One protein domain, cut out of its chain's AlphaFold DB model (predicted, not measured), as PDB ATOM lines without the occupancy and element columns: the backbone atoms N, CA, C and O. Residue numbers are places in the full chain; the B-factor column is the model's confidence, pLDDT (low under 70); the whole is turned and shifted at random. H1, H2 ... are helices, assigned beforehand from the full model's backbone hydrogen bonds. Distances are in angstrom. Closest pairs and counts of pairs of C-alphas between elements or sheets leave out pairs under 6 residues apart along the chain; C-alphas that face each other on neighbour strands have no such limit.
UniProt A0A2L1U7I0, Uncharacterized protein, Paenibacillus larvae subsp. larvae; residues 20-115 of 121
ATOM      1  N   GLU A  20     206.839 172.927 188.988       93.06
ATOM      2  CA  GLU A  20     205.794 172.211 188.244       93.06
ATOM      3  C   GLU A  20     206.037 172.224 186.735       93.06
ATOM      4  O   GLU A  20     205.418 171.460 186.000       93.06
ATOM      5  N   ASN A  21     206.909 173.115 186.267       93.31
ATOM      6  CA  ASN A  21     207.206 173.299 184.857       93.31
ATOM      7  C   ASN A  21     208.589 173.945 184.651       93.31
ATOM      8  O   ASN A  21     209.223 174.454 185.584       93.31
ATOM      9  N   ASP A  22     209.039 173.939 183.396       94.56
ATOM     10  CA  ASP A  22     210.329 174.494 182.983       94.56
ATOM     11  C   ASP A  22     210.426 175.998 183.273       94.56
ATOM     12  O   ASP A  22     211.490 176.478 183.658       94.56
ATOM     13  N   GLU A  23     209.326 176.742 183.133       93.69
ATOM     14  CA  GLU A  23     209.289 178.185 183.376       93.69
ATOM     15  C   GLU A  23     209.671 178.513 184.824       93.69
ATOM     16  O   GLU A  23     210.551 179.342 185.061       93.69
ATOM     17  N   GLU A  24     209.076 177.809 185.789       95.00
ATOM     18  CA  GLU A  24     209.414 177.932 187.207       95.00
ATOM     19  C   GLU A  24     210.876 177.573 187.459       95.00
ATOM     20  O   GLU A  24     211.582 178.316 188.138       95.00
ATOM     21  N   TYR A  25     211.366 176.479 186.871       96.31
ATOM     22  CA  TYR A  25     212.769 176.095 187.005       96.31
ATOM     23  C   TYR A  25     213.711 177.193 186.498       96.31
ATOM     24  O   TYR A  25     214.638 177.592 187.204       96.31
ATOM     25  N   TYR A  26     213.480 177.717 185.292       95.81
ATOM     26  CA  TYR A  26     214.347 178.735 184.705       95.81
ATOM     27  C   TYR A  26     214.230 180.076 185.426       95.81
ATOM     28  O   TYR A  26     215.248 180.742 185.612       95.81
ATOM     29  N   PHE A  27     213.044 180.441 185.907       95.62
ATOM     30  CA  PHE A  27     212.865 181.598 186.778       95.62
ATOM     31  C   PHE A  27     213.692 181.466 188.068       95.62
ATOM     32  O   PHE A  27     214.445 182.376 188.423       95.62
ATOM     33  N   MET A  28     213.633 180.312 188.734       96.31
ATOM     34  CA  MET A  28     214.408 180.051 189.953       96.31
ATOM     35  C   MET A  28     215.910 180.008 189.693       96.31
ATOM     36  O   MET A  28     216.695 180.507 190.500       96.31
ATOM     37  N   LEU A  29     216.313 179.487 188.534       96.75
ATOM     38  CA  LEU A  29     217.696 179.535 188.088       96.75
ATOM     39  C   LEU A  29     218.175 180.987 187.961       96.75
ATOM     40  O   LEU A  29     219.268 181.304 188.419       96.75
ATOM     41  N   GLY A  30     217.344 181.878 187.413       96.38
ATOM     42  CA  GLY A  30     217.630 183.312 187.333       96.38
ATOM     43  C   GLY A  30     217.797 183.966 188.708       96.38
ATOM     44  O   GLY A  30     218.743 184.729 188.913       96.38
ATOM     45  N   GLN A  31     216.943 183.621 189.676       96.56
ATOM     46  CA  GLN A  31     217.046 184.115 191.057       96.56
ATOM     47  C   GLN A  31     218.338 183.642 191.747       96.56
ATOM     48  O   GLN A  31     218.991 184.433 192.429       96.56
ATOM     49  N   ILE A  32     218.763 182.394 191.520       95.94
ATOM     50  CA  ILE A  32     220.063 181.896 192.001       95.94
ATOM     51  C   ILE A  32     221.226 182.597 191.303       95.94
ATOM     52  O   ILE A  32     222.175 182.994 191.976       95.94
ATOM     53  N   THR A  33     221.164 182.820 189.990       95.56
ATOM     54  CA  THR A  33     222.200 183.589 189.286       95.56
ATOM     55  C   THR A  33     222.327 184.999 189.864       95.56
ATOM     56  O   THR A  33     223.440 185.452 190.135       95.56
ATOM     57  N   ARG A  34     221.199 185.679 190.116       94.50
ATOM     58  CA  ARG A  34     221.174 186.993 190.776       94.50
ATOM     59  C   ARG A  34     221.831 186.931 192.154       94.50
ATOM     60  O   ARG A  34     222.610 187.819 192.496       94.50
ATOM     61  N   TYR A  35     221.527 185.892 192.932       94.12
ATOM     62  CA  TYR A  35     222.136 185.659 194.240       94.12
ATOM     63  C   TYR A  35     223.651 185.512 194.160       94.12
ATOM     64  O   TYR A  35     224.367 186.256 194.826       94.12
ATOM     65  N   ILE A  36     224.136 184.630 193.285       93.31
ATOM     66  CA  ILE A  36     225.567 184.416 193.055       93.31
ATOM     67  C   ILE A  36     226.247 185.735 192.686       93.31
ATOM     68  O   ILE A  36     227.254 186.089 193.295       93.31
ATOM     69  N   HIS A  37     225.676 186.490 191.745       93.19
ATOM     70  CA  HIS A  37     226.219 187.781 191.333       93.19
ATOM     71  C   HIS A  37     226.328 188.758 192.517       93.19
ATOM     72  O   HIS A  37     227.383 189.343 192.764       93.19
ATOM     73  N   ALA A  38     225.265 188.890 193.317       91.75
ATOM     74  CA  ALA A  38     225.257 189.775 194.478       91.75
ATOM     75  C   ALA A  38     226.207 189.338 195.607       91.75
ATOM     76  O   ALA A  38     226.656 190.189 196.374       91.75
ATOM     77  N   SER A  39     226.572 188.058 195.707       91.38
ATOM     78  CA  SER A  39     227.559 187.565 196.684       91.38
ATOM     79  C   SER A  39     228.999 188.038 196.408       91.38
ATOM     80  O   SER A  39     229.896 187.875 197.249       91.38
ATOM     81  N   PHE A  40     229.233 188.676 195.258       90.75
ATOM     82  CA  PHE A  40     230.511 189.260 194.847       90.75
ATOM     83  C   PHE A  40     230.471 190.796 194.742       90.75
ATOM     84  O   PHE A  40     231.129 191.355 193.872       90.75
ATOM     85  N   LYS A  41     229.779 191.506 195.653       81.50
ATOM     86  CA  LYS A  41     229.613 192.987 195.635       81.50
ATOM     87  C   LYS A  41     230.875 193.830 195.347       81.50
ATOM     88  O   LYS A  41     230.741 194.974 194.935       81.50
ATOM     89  N   HIS A  42     232.077 193.306 195.594       88.62
ATOM     90  CA  HIS A  42     233.355 194.003 195.386       88.62
ATOM     91  C   HIS A  42     234.286 193.313 194.370       88.62
ATOM     92  O   HIS A  42     235.466 193.646 194.297       88.62
ATOM     93  N   ASN A  43     233.792 192.325 193.620       90.94
ATOM     94  CA  ASN A  43     234.558 191.599 192.608       90.94
ATOM     95  C   ASN A  43     233.669 191.244 191.406       90.94
ATOM     96  O   ASN A  43     233.244 190.101 191.242       90.94
ATOM     97  N   GLU A  44     233.400 192.247 190.570       89.12
ATOM     98  CA  GLU A  44     232.541 192.124 189.384       89.12
ATOM     99  C   GLU A  44     233.047 191.056 188.406       89.12
ATOM    100  O   GLU A  44     232.262 190.251 187.927       89.12
ATOM    101  N   LEU A  45     234.365 190.944 188.196       92.06
ATOM    102  CA  LEU A  45     234.936 189.926 187.304       92.06
ATOM    103  C   LEU A  45     234.627 188.494 187.766       92.06
ATOM    104  O   LEU A  45     234.339 187.618 186.947       92.06
ATOM    105  N   ALA A  46     234.687 188.241 189.077       89.69
ATOM    106  CA  ALA A  46     234.301 186.946 189.627       89.69
ATOM    107  C   ALA A  46     232.792 186.707 189.482       89.69
ATOM    108  O   ALA A  46     232.392 185.607 189.099       89.69
ATOM    109  N   ALA A  47     231.973 187.733 189.738       90.44
ATOM    110  CA  ALA A  47     230.524 187.679 189.560       90.44
ATOM    111  C   ALA A  47     230.159 187.309 188.112       90.44
ATOM    112  O   ALA A  47     229.470 186.314 187.874       90.44
ATOM    113  N   ASP A  48     230.706 188.049 187.149       92.94
ATOM    114  CA  ASP A  48     230.468 187.882 185.718       92.94
ATOM    115  C   ASP A  48     230.897 186.505 185.221       92.94
ATOM    116  O   ASP A  48     230.197 185.893 184.416       92.94
ATOM    117  N   SER A  49     232.011 185.966 185.727       94.44
ATOM    118  CA  SER A  49     232.459 184.620 185.362       94.44
ATOM    119  C   SER A  49     231.413 183.554 185.706       94.44
ATOM    120  O   SER A  49     231.148 182.658 184.900       94.44
ATOM    121  N   TRP A  50     230.779 183.648 186.877       93.62
ATOM    122  CA  TRP A  50     229.733 182.708 187.283       93.62
ATOM    123  C   TRP A  50     228.436 182.899 186.497       93.62
ATOM    124  O   TRP A  50     227.847 181.909 186.053       93.62
ATOM    125  N   VAL A  51     228.025 184.149 186.263       92.62
ATOM    126  CA  VAL A  51     226.852 184.460 185.431       92.62
ATOM    127  C   VAL A  51     227.044 183.918 184.013       92.62
ATOM    128  O   VAL A  51     226.175 183.209 183.505       92.62
ATOM    129  N   GLN A  52     228.210 184.139 183.401       94.19
ATOM    130  CA  GLN A  52     228.534 183.624 182.068       94.19
ATOM    131  C   GLN A  52     228.484 182.096 182.007       94.19
ATOM    132  O   GLN A  52     227.894 181.539 181.079       94.19
ATOM    133  N   LYS A  53     229.055 181.393 182.999       94.88
ATOM    134  CA  LYS A  53     228.951 179.925 183.081       94.88
ATOM    135  C   LYS A  53     227.487 179.479 183.055       94.88
ATOM    136  O   LYS A  53     227.148 178.563 182.304       94.88
ATOM    137  N   MET A  54     226.622 180.138 183.827       93.94
ATOM    138  CA  MET A  54     225.193 179.815 183.872       93.94
ATOM    139  C   MET A  54     224.469 180.132 182.557       93.94
ATOM    140  O   MET A  54     223.612 179.371 182.094       93.94
ATOM    141  N   ASP A  55     224.843 181.231 181.906       90.69
ATOM    142  CA  ASP A  55     224.281 181.641 180.624       90.69
ATOM    143  C   ASP A  55     224.599 180.640 179.512       90.69
ATOM    144  O   ASP A  55     223.692 180.270 178.756       90.69
ATOM    145  N   PHE A  56     225.831 180.128 179.462       91.62
ATOM    146  CA  PHE A  56     226.258 179.137 178.472       91.62
ATOM    147  C   PHE A  56     225.785 177.709 178.771       91.62
ATOM    148  O   PHE A  56     225.691 176.889 177.852       91.62
ATOM    149  N   ALA A  57     225.432 177.396 180.018       92.56
ATOM    150  CA  ALA A  57     224.902 176.092 180.384       92.56
ATOM    151  C   ALA A  57     223.482 175.888 179.820       92.56
ATOM    152  O   ALA A  57     222.494 176.449 180.303       92.56
ATOM    153  N   ARG A  58     223.371 175.057 178.775       87.81
ATOM    154  CA  ARG A  58     222.090 174.756 178.104       87.81
ATOM    155  C   ARG A  58     221.287 173.645 178.773       87.81
ATOM    156  O   ARG A  58     220.067 173.635 178.652       87.81
ATOM    157  N   GLN A  59     221.966 172.706 179.429       92.38
ATOM    158  CA  GLN A  59     221.347 171.540 180.061       92.38
ATOM    159  C   GLN A  59     221.258 171.731 181.575       92.38
ATOM    160  O   GLN A  59     222.181 172.270 182.189       92.38
ATOM    161  N   SER A  60     220.180 171.228 182.175       94.44
ATOM    162  CA  SER A  60     219.922 171.348 183.614       94.44
ATOM    163  C   SER A  60     221.012 170.717 184.471       94.44
ATOM    164  O   SER A  60     221.418 171.302 185.468       94.44
ATOM    165  N   GLN A  61     221.576 169.581 184.057       95.31
ATOM    166  CA  GLN A  61     222.677 168.951 184.788       95.31
ATOM    167  C   GLN A  61     223.924 169.849 184.858       95.31
ATOM    168  O   GLN A  61     224.553 169.943 185.909       95.31
ATOM    169  N   ALA A  62     224.261 170.546 183.768       95.56
ATOM    170  CA  ALA A  62     225.381 171.484 183.756       95.56
ATOM    171  C   ALA A  62     225.104 172.702 184.651       95.56
ATOM    172  O   ALA A  62     225.983 173.127 185.393       95.56
ATOM    173  N   GLN A  63     223.875 173.222 184.629       96.25
ATOM    174  CA  GLN A  63     223.445 174.330 185.490       96.25
ATOM    175  C   GLN A  63     223.528 173.952 186.974       96.25
ATOM    176  O   GLN A  63     224.137 174.672 187.759       96.25
ATOM    177  N   LYS A  64     222.996 172.782 187.352       97.25
ATOM    178  CA  LYS A  64     223.069 172.256 188.724       97.25
ATOM    179  C   LYS A  64     224.507 172.058 189.180       97.25
ATOM    180  O   LYS A  64     224.835 172.427 190.298       97.25
ATOM    181  N   ARG A  65     225.375 171.539 188.305       97.31
ATOM    182  CA  ARG A  65     226.801 171.387 188.607       97.31
ATOM    183  C   ARG A  65     227.480 172.730 188.871       97.31
ATOM    184  O   ARG A  65     228.259 172.825 189.801       97.31
ATOM    185  N   ILE A  66     227.151 173.772 188.109       97.12
ATOM    186  CA  ILE A  66     227.676 175.125 188.357       97.12
ATOM    187  C   ILE A  66     227.225 175.648 189.729       97.12
ATOM    188  O   ILE A  66     228.025 176.258 190.432       97.12
ATOM    189  N   ILE A  67     225.967 175.407 190.121       96.00
ATOM    190  CA  ILE A  67     225.466 175.777 191.454       96.00
ATOM    191  C   ILE A  67     226.217 175.000 192.541       96.00
ATOM    192  O   ILE A  67     226.667 175.602 193.510       96.00
ATOM    193  N   ASP A  68     226.378 173.690 192.368       95.81
ATOM    194  CA  ASP A  68     227.078 172.813 193.314       95.81
ATOM    195  C   ASP A  68     228.558 173.199 193.476       95.81
ATOM    196  O   ASP A  68     229.062 173.319 194.596       95.81
ATOM    197  N   ASP A  69     229.236 173.507 192.366       96.19
ATOM    198  CA  ASP A  69     230.605 174.021 192.359       96.19
ATOM    199  C   ASP A  69     230.681 175.368 193.099       96.19
ATOM    200  O   ASP A  69     231.582 175.575 193.912       96.19
ATOM    201  N   PHE A  70     229.736 176.285 192.858       94.88
ATOM    202  CA  PHE A  70     229.687 177.567 193.566       94.88
ATOM    203  C   PHE A  70     229.510 177.363 195.075       94.88
ATOM    204  O   PHE A  70     230.256 177.949 195.856       94.88
ATOM    205  N   VAL A  71     228.572 176.505 195.482       92.62
ATOM    206  CA  VAL A  71     228.314 176.175 196.893       92.62
ATOM    207  C   VAL A  71     229.545 175.576 197.560       92.62
ATOM    208  O   VAL A  71     229.888 175.958 198.678       92.62
ATOM    209  N   SER A  72     230.232 174.675 196.866       93.31
ATOM    210  CA  SER A  72     231.407 173.982 197.391       93.31
ATOM    211  C   SER A  72     232.626 174.898 197.512       93.31
ATOM    212  O   SER A  72     233.358 174.827 198.495       93.31
ATOM    213  N   ILE A  73     232.855 175.766 196.521       94.44
ATOM    214  CA  ILE A  73     234.020 176.664 196.477       94.44
ATOM    215  C   ILE A  73     233.816 177.889 197.376       94.44
ATOM    216  O   ILE A  73     234.777 178.376 197.966       94.44
ATOM    217  N   HIS A  74     232.582 178.390 197.467       91.75
ATOM    218  CA  HIS A  74     232.234 179.643 198.135       91.75
ATOM    219  C   HIS A  74     231.226 179.441 199.266       91.75
ATOM    220  O   HIS A  74     230.295 180.233 199.431       91.75
ATOM    221  N   SER A  75     231.389 178.375 200.050       89.56
ATOM    222  CA  SER A  75     230.490 178.057 201.168       89.56
ATOM    223  C   SER A  75     230.314 179.219 202.158       89.56
ATOM    224  O   SER A  75     229.230 179.408 202.699       89.56
ATOM    225  N   GLU A  76     231.333 180.067 202.329       90.00
ATOM    226  CA  GLU A  76     231.312 181.264 203.174       90.00
ATOM    227  C   GLU A  76     230.403 182.384 202.647       90.00
ATOM    228  O   GLU A  76     230.035 183.293 203.389       90.00
ATOM    229  N   LYS A  77     230.058 182.340 201.357       88.25
ATOM    230  CA  LYS A  77     229.150 183.288 200.698       88.25
ATOM    231  C   LYS A  77     227.703 182.814 200.696       88.25
ATOM    232  O   LYS A  77     226.848 183.540 200.189       88.25
ATOM    233  N   ILE A  78     227.440 181.618 201.216       86.75
ATOM    234  CA  ILE A  78     226.120 181.003 201.225       86.75
ATOM    235  C   ILE A  78     225.517 181.084 202.615       86.75
ATOM    236  O   ILE A  78     226.025 180.514 203.577       86.75
ATOM    237  N   ASP A  79     224.373 181.754 202.701       87.56
ATOM    238  CA  ASP A  79     223.586 181.782 203.925       87.56
ATOM    239  C   ASP A  79     222.637 180.581 203.967       87.56
ATOM    240  O   ASP A  79     221.498 180.640 203.507       87.56
ATOM    241  N   LEU A  80     223.106 179.465 204.527       79.25
ATOM    242  CA  LEU A  80     222.284 178.263 204.707       79.25
ATOM    243  C   LEU A  80     221.182 178.425 205.771       79.25
ATOM    244  O   LEU A  80     220.352 177.522 205.909       79.25
ATOM    245  N   ASN A  81     221.144 179.540 206.512       86.88
ATOM    246  CA  ASN A  81     220.016 179.870 207.386       86.88
ATOM    247  C   ASN A  81     218.879 180.556 206.621       86.88
ATOM    248  O   ASN A  81     217.777 180.679 207.151       86.88
ATOM    249  N   ASN A  82     219.113 180.964 205.372       89.75
ATOM    250  CA  ASN A  82     218.078 181.495 204.507       89.75
ATOM    251  C   ASN A  82     217.155 180.359 204.031       89.75
ATOM    252  O   ASN A  82     217.501 179.560 203.155       89.75
ATOM    253  N   ASP A  83     215.959 180.297 204.616       90.00
ATOM    254  CA  ASP A  83     214.942 179.294 204.290       90.00
ATOM    255  C   ASP A  83     214.554 179.308 202.815       90.00
ATOM    256  O   ASP A  83     214.428 178.242 202.204       90.00
ATOM    257  N   ASN A  84     214.421 180.499 202.227       92.00
ATOM    258  CA  ASN A  84     214.110 180.623 200.813       92.00
ATOM    259  C   ASN A  84     215.234 180.018 199.984       92.00
ATOM    260  O   ASN A  84     214.943 179.185 199.135       92.00
ATOM    261  N   LEU A  85     216.502 180.327 200.268       92.50
ATOM    262  CA  LEU A  85     217.637 179.755 199.537       92.50
ATOM    263  C   LEU A  85     217.614 178.227 199.553       92.50
ATOM    264  O   LEU A  85     217.702 177.601 198.497       92.50
ATOM    265  N   ARG A  86     217.417 177.620 200.728       91.38
ATOM    266  CA  ARG A  86     217.313 176.157 200.854       91.38
ATOM    267  C   ARG A  86     216.157 175.588 200.038       91.38
ATOM    268  O   ARG A  86     216.329 174.583 199.351       91.38
ATOM    269  N   ARG A  87     214.996 176.243 200.075       92.69
ATOM    270  CA  ARG A  87     213.810 175.852 199.301       92.69
ATOM    271  C   ARG A  87     214.044 175.989 197.796       92.69
ATOM    272  O   ARG A  87     213.750 175.048 197.069       92.69
ATOM    273  N   ILE A  88     214.637 177.090 197.327       94.38
ATOM    274  CA  ILE A  88     214.990 177.293 195.913       94.38
ATOM    275  C   ILE A  88     215.945 176.194 195.435       94.38
ATOM    276  O   ILE A  88     215.723 175.597 194.383       94.38
ATOM    277  N   LEU A  89     216.995 175.904 196.209       93.75
ATOM    278  CA  LEU A  89     217.939 174.839 195.878       93.75
ATOM    279  C   LEU A  89     217.227 173.482 195.806       93.75
ATOM    280  O   LEU A  89     217.403 172.759 194.829       93.75
ATOM    281  N   ALA A  90     216.359 173.158 196.768       92.44
ATOM    282  CA  ALA A  90     215.574 171.925 196.728       92.44
ATOM    283  C   ALA A  90     214.699 171.826 195.464       92.44
ATOM    284  O   ALA A  90     214.693 170.782 194.811       92.44
ATOM    285  N   MET A  91     214.029 172.916 195.074       94.62
ATOM    286  CA  MET A  91     213.227 172.975 193.846       94.62
ATOM    287  C   MET A  91     214.074 172.722 192.594       94.62
ATOM    288  O   MET A  91     213.723 171.880 191.766       94.62
ATOM    289  N   LEU A  92     215.216 173.406 192.470       95.44
ATOM    290  CA  LEU A  92     216.107 173.271 191.317       95.44
ATOM    291  C   LEU A  92     216.680 171.861 191.206       95.44
ATOM    292  O   LEU A  92     216.668 171.268 190.128       95.44
ATOM    293  N   PHE A  93     217.176 171.298 192.306       94.94
ATOM    294  CA  PHE A  93     217.766 169.964 192.280       94.94
ATOM    295  C   PHE A  93     216.710 168.869 192.085       94.94
ATOM    296  O   PHE A  93     217.001 167.905 191.374       94.94
ATOM    297  N   GLY A  94     215.492 169.059 192.600       94.00
ATOM    298  CA  GLY A  94     214.370 168.125 192.471       94.00
ATOM    299  C   GLY A  94     213.670 168.113 191.108       94.00
ATOM    300  O   GLY A  94     212.945 167.165 190.824       94.00
ATOM    301  N   TYR A  95     213.896 169.112 190.250       95.44
ATOM    302  CA  TYR A  95     213.230 169.215 188.948       95.44
ATOM    303  C   TYR A  95     214.181 168.981 187.772       95.44
ATOM    304  O   TYR A  95     215.328 169.438 187.775       95.44
ATOM    305  N   VAL A  96     213.721 168.277 186.739       94.94
ATOM    306  CA  VAL A  96     214.458 168.086 185.483       94.94
ATOM    307  C   VAL A  96     213.609 168.664 184.355       94.94
ATOM    308  O   VAL A  96     212.569 168.088 184.061       94.94
ATOM    309  N   PRO A  97     214.036 169.774 183.729       92.69
ATOM    310  CA  PRO A  97     213.334 170.338 182.588       92.69
ATOM    311  C   PRO A  97     213.197 169.363 181.428       92.69
ATOM    312  O   PRO A  97     214.163 168.667 181.091       92.69
ATOM    313  N   ASP A  98     212.037 169.385 180.776       87.44
ATOM    314  CA  ASP A  98     211.749 168.555 179.602       87.44
ATOM    315  C   ASP A  98     212.632 168.951 178.416       87.44
ATOM    316  O   ASP A  98     213.000 168.119 177.579       87.44
ATOM    317  N   LYS A  99     212.969 170.243 178.324       82.44
ATOM    318  CA  LYS A  99     213.764 170.801 177.229       82.44
ATOM    319  C   LYS A  99     214.990 171.564 177.737       82.44
ATOM    320  O   LYS A  99     214.954 172.214 178.788       82.44
ATOM    321  N   PRO A 100     216.094 171.558 176.960       82.88
ATOM    322  CA  PRO A 100     217.203 172.482 177.178       82.88
ATOM    323  C   PRO A 100     216.730 173.940 177.180       82.88
ATOM    324  O   PRO A 100     215.664 174.258 176.651       82.88
ATOM    325  N   LYS A 101     217.556 174.841 177.724       81.62
ATOM    326  CA  LYS A 101     217.258 176.280 177.780       81.62
ATOM    327  C   LYS A 101     217.109 176.840 176.360       81.62
ATOM    328  O   LYS A 101     218.107 177.127 175.697       81.62
ATOM    329  N   ASP A 102     215.867 176.952 175.901       81.69
ATOM    330  CA  ASP A 102     215.479 177.496 174.602       81.69
ATOM    331  C   ASP A 102     215.070 178.975 174.715       81.69
ATOM    332  O   ASP A 102     215.234 179.610 175.760       81.69
ATOM    333  N   GLN A 103     214.583 179.560 173.621       80.00
ATOM    334  CA  GLN A 103     214.248 180.982 173.580       80.00
ATOM    335  C   GLN A 103     213.104 181.362 174.534       80.00
ATOM    336  O   GLN A 103     213.156 182.445 175.114       80.00
ATOM    337  N   ASN A 104     212.124 180.480 174.748       79.00
ATOM    338  CA  ASN A 104     210.997 180.738 175.648       79.00
ATOM    339  C   ASN A 104     211.454 180.659 177.107       79.00
ATOM    340  O   ASN A 104     211.220 181.568 177.900       79.00
ATOM    341  N   ASN A 105     212.224 179.625 177.427       86.88
ATOM    342  CA  ASN A 105     212.795 179.408 178.751       86.88
ATOM    343  C   ASN A 105     213.831 180.479 179.140       86.88
ATOM    344  O   ASN A 105     214.025 180.786 180.319       86.88
ATOM    345  N   ARG A 106     214.464 181.123 178.151       89.94
ATOM    346  CA  ARG A 106     215.348 182.273 178.373       89.94
ATOM    347  C   ARG A 106     214.597 183.501 178.894       89.94
ATOM    348  O   ARG A 106     215.189 184.270 179.653       89.94
ATOM    349  N   VAL A 107     213.327 183.684 178.526       92.81
ATOM    350  CA  VAL A 107     212.494 184.778 179.053       92.81
ATOM    351  C   VAL A 107     212.270 184.586 180.550       92.81
ATOM    352  O   VAL A 107     212.547 185.505 181.312       92.81
ATOM    353  N   ALA A 108     211.879 183.381 180.976       94.12
ATOM    354  CA  ALA A 108     211.693 183.049 182.390       94.12
ATOM    355  C   ALA A 108     212.981 183.235 183.203       94.12
ATOM    356  O   ALA A 108     212.969 183.869 184.254       94.12
ATOM    357  N   TYR A 109     214.114 182.771 182.668       95.25
ATOM    358  CA  TYR A 109     215.428 182.990 183.272       95.25
ATOM    359  C   TYR A 109     215.783 184.473 183.422       95.25
ATOM    360  O   TYR A 109     216.186 184.914 184.497       95.25
ATOM    361  N   THR A 110     215.593 185.258 182.362       94.06
ATOM    362  CA  THR A 110     215.869 186.703 182.379       94.06
ATOM    363  C   THR A 110     214.944 187.424 183.356       94.06
ATOM    364  O   THR A 110     215.377 188.322 184.079       94.06
ATOM    365  N   PHE A 111     213.679 187.009 183.419       94.94
ATOM    366  CA  PHE A 111     212.729 187.532 184.385       94.94
ATOM    367  C   PHE A 111     213.164 187.206 185.818       94.94
ATOM    368  O   PHE A 111     213.230 188.106 186.643       94.94
ATOM    369  N   GLY A 112     213.582 185.971 186.096       95.25
ATOM    370  CA  GLY A 112     214.147 185.583 187.390       95.25
ATOM    371  C   GLY A 112     215.397 186.376 187.777       95.25
ATOM    372  O   GLY A 112     215.550 186.742 188.936       95.25
ATOM    373  N   LEU A 113     216.268 186.699 186.821       94.38
ATOM    374  CA  LEU A 113     217.475 187.496 187.065       94.38
ATOM    375  C   LEU A 113     217.154 188.949 187.464       94.38
ATOM    376  O   LEU A 113     217.883 189.556 188.249       94.38
ATOM    377  N   THR A 114     216.073 189.512 186.920       93.31
ATOM    378  CA  THR A 114     215.759 190.951 187.002       93.31
ATOM    379  C   THR A 114     214.636 191.297 187.978       93.31
ATOM    380  O   THR A 114     214.647 192.395 188.531       93.31
ATOM    381  N   ALA A 115     213.710 190.371 188.238       92.81
ATOM    382  CA  ALA A 115     212.629 190.531 189.209       92.81
ATOM    383  C   ALA A 115     213.161 190.745 190.632       92.81
ATOM    384  O   ALA A 115     214.297 190.371 190.931       92.81
TER     385      ALA A 115
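AT A GLANCE: This is residues 20 to 115 of the 121 residues of an uncharacterized protein of Paenibacillus larvae subsp. larvae (UniProt A0A2L1U7I0). Three helices, H1, H2 and H3, make a small up-and-down bundle with their centres in a triangle, and two more helices pack on H1, which is nearest the middle of the whole. H5 packs closely on H1, running the same way on its side away from H3, while H4 crosses H1 more steeply and reaches close to H3; residues 79 to 84 stick out. The printed part has 96 residues, with five named helices in the order H1 to H5 along the chain and no named strand, and the class is all helix. The whole is compact, with a radius of gyration of the C-alphas of 12.5 A, and rounded, with spans of 34 by 27 by 24 A.

HOW THE PARTS SIT: H1, residues 22 to 38, is the longest helix and the hub, touching three others. With its residues 33 to 38 alone it touches H2, residues 44 to 56. This is a helical hairpin at a shallow tilt of 16 degrees, opposite ways, with the closest C-alphas, those of His 37 and Ala 47, 4.7 A apart. H2 and H3, residues 60 to 73, form another helical hairpin. They touch through residues 50 to 54 and 63 to 66 alone, at a shallow tilt of 24 degrees, opposite ways; the closest C-alphas are those of Met 54 and Gln 63, 6.0 A apart. H1 and H3 are near each other, with 11 pairs of C-alphas within 10 A. H5, residues 103 to 114, touches H1 with 34 pairs of C-alphas within 8 A, at a steep tilt of 38 degrees, the same way. Their closest C-alphas, those of Gly 30 and Gly 112, are 4.2 A apart. Residues 88 to 92 of H4, residues 83 to 94, touch residues 25 to 32 of H1, at a steep tilt of 49 degrees, opposite ways; the closest C-alphas, those of Tyr 25 and Leu 92, are 6.1 A apart. H4 and H3 are close but not clearly touching, with the C-alphas of Lys 64 and Phe 93 closest at 6.8 A. H5 is apart from H2, H3 and H4. Every O i to N i+4 pair is within hydrogen-bond range in H1, H2, H3 and H4, and 6 of 8 are in H5.

IN THESE COORDINATES: H1 runs 24.3 A from C-alpha 22 at (210.329, 174.494, 182.983) to C-alpha 38 at (225.257, 189.775, 194.478). H2 is 18.1 A long and H3 19.8 A. H4 measures 16.3 A and H5 16.8 A, ending with C-alpha 114 at (215.759, 190.951, 187.002).

THE WHOLE: The two C-alphas farthest apart, those of His 42 and Asp 98, are 36.9 A apart. The printed part has no cut. The links from H1 to H2 and from H2 to H3 are tight, those from H3 to H4 and from H4 to H5 short. The mean pLDDT of the printed part is 92.1, and no printed residue is under 70.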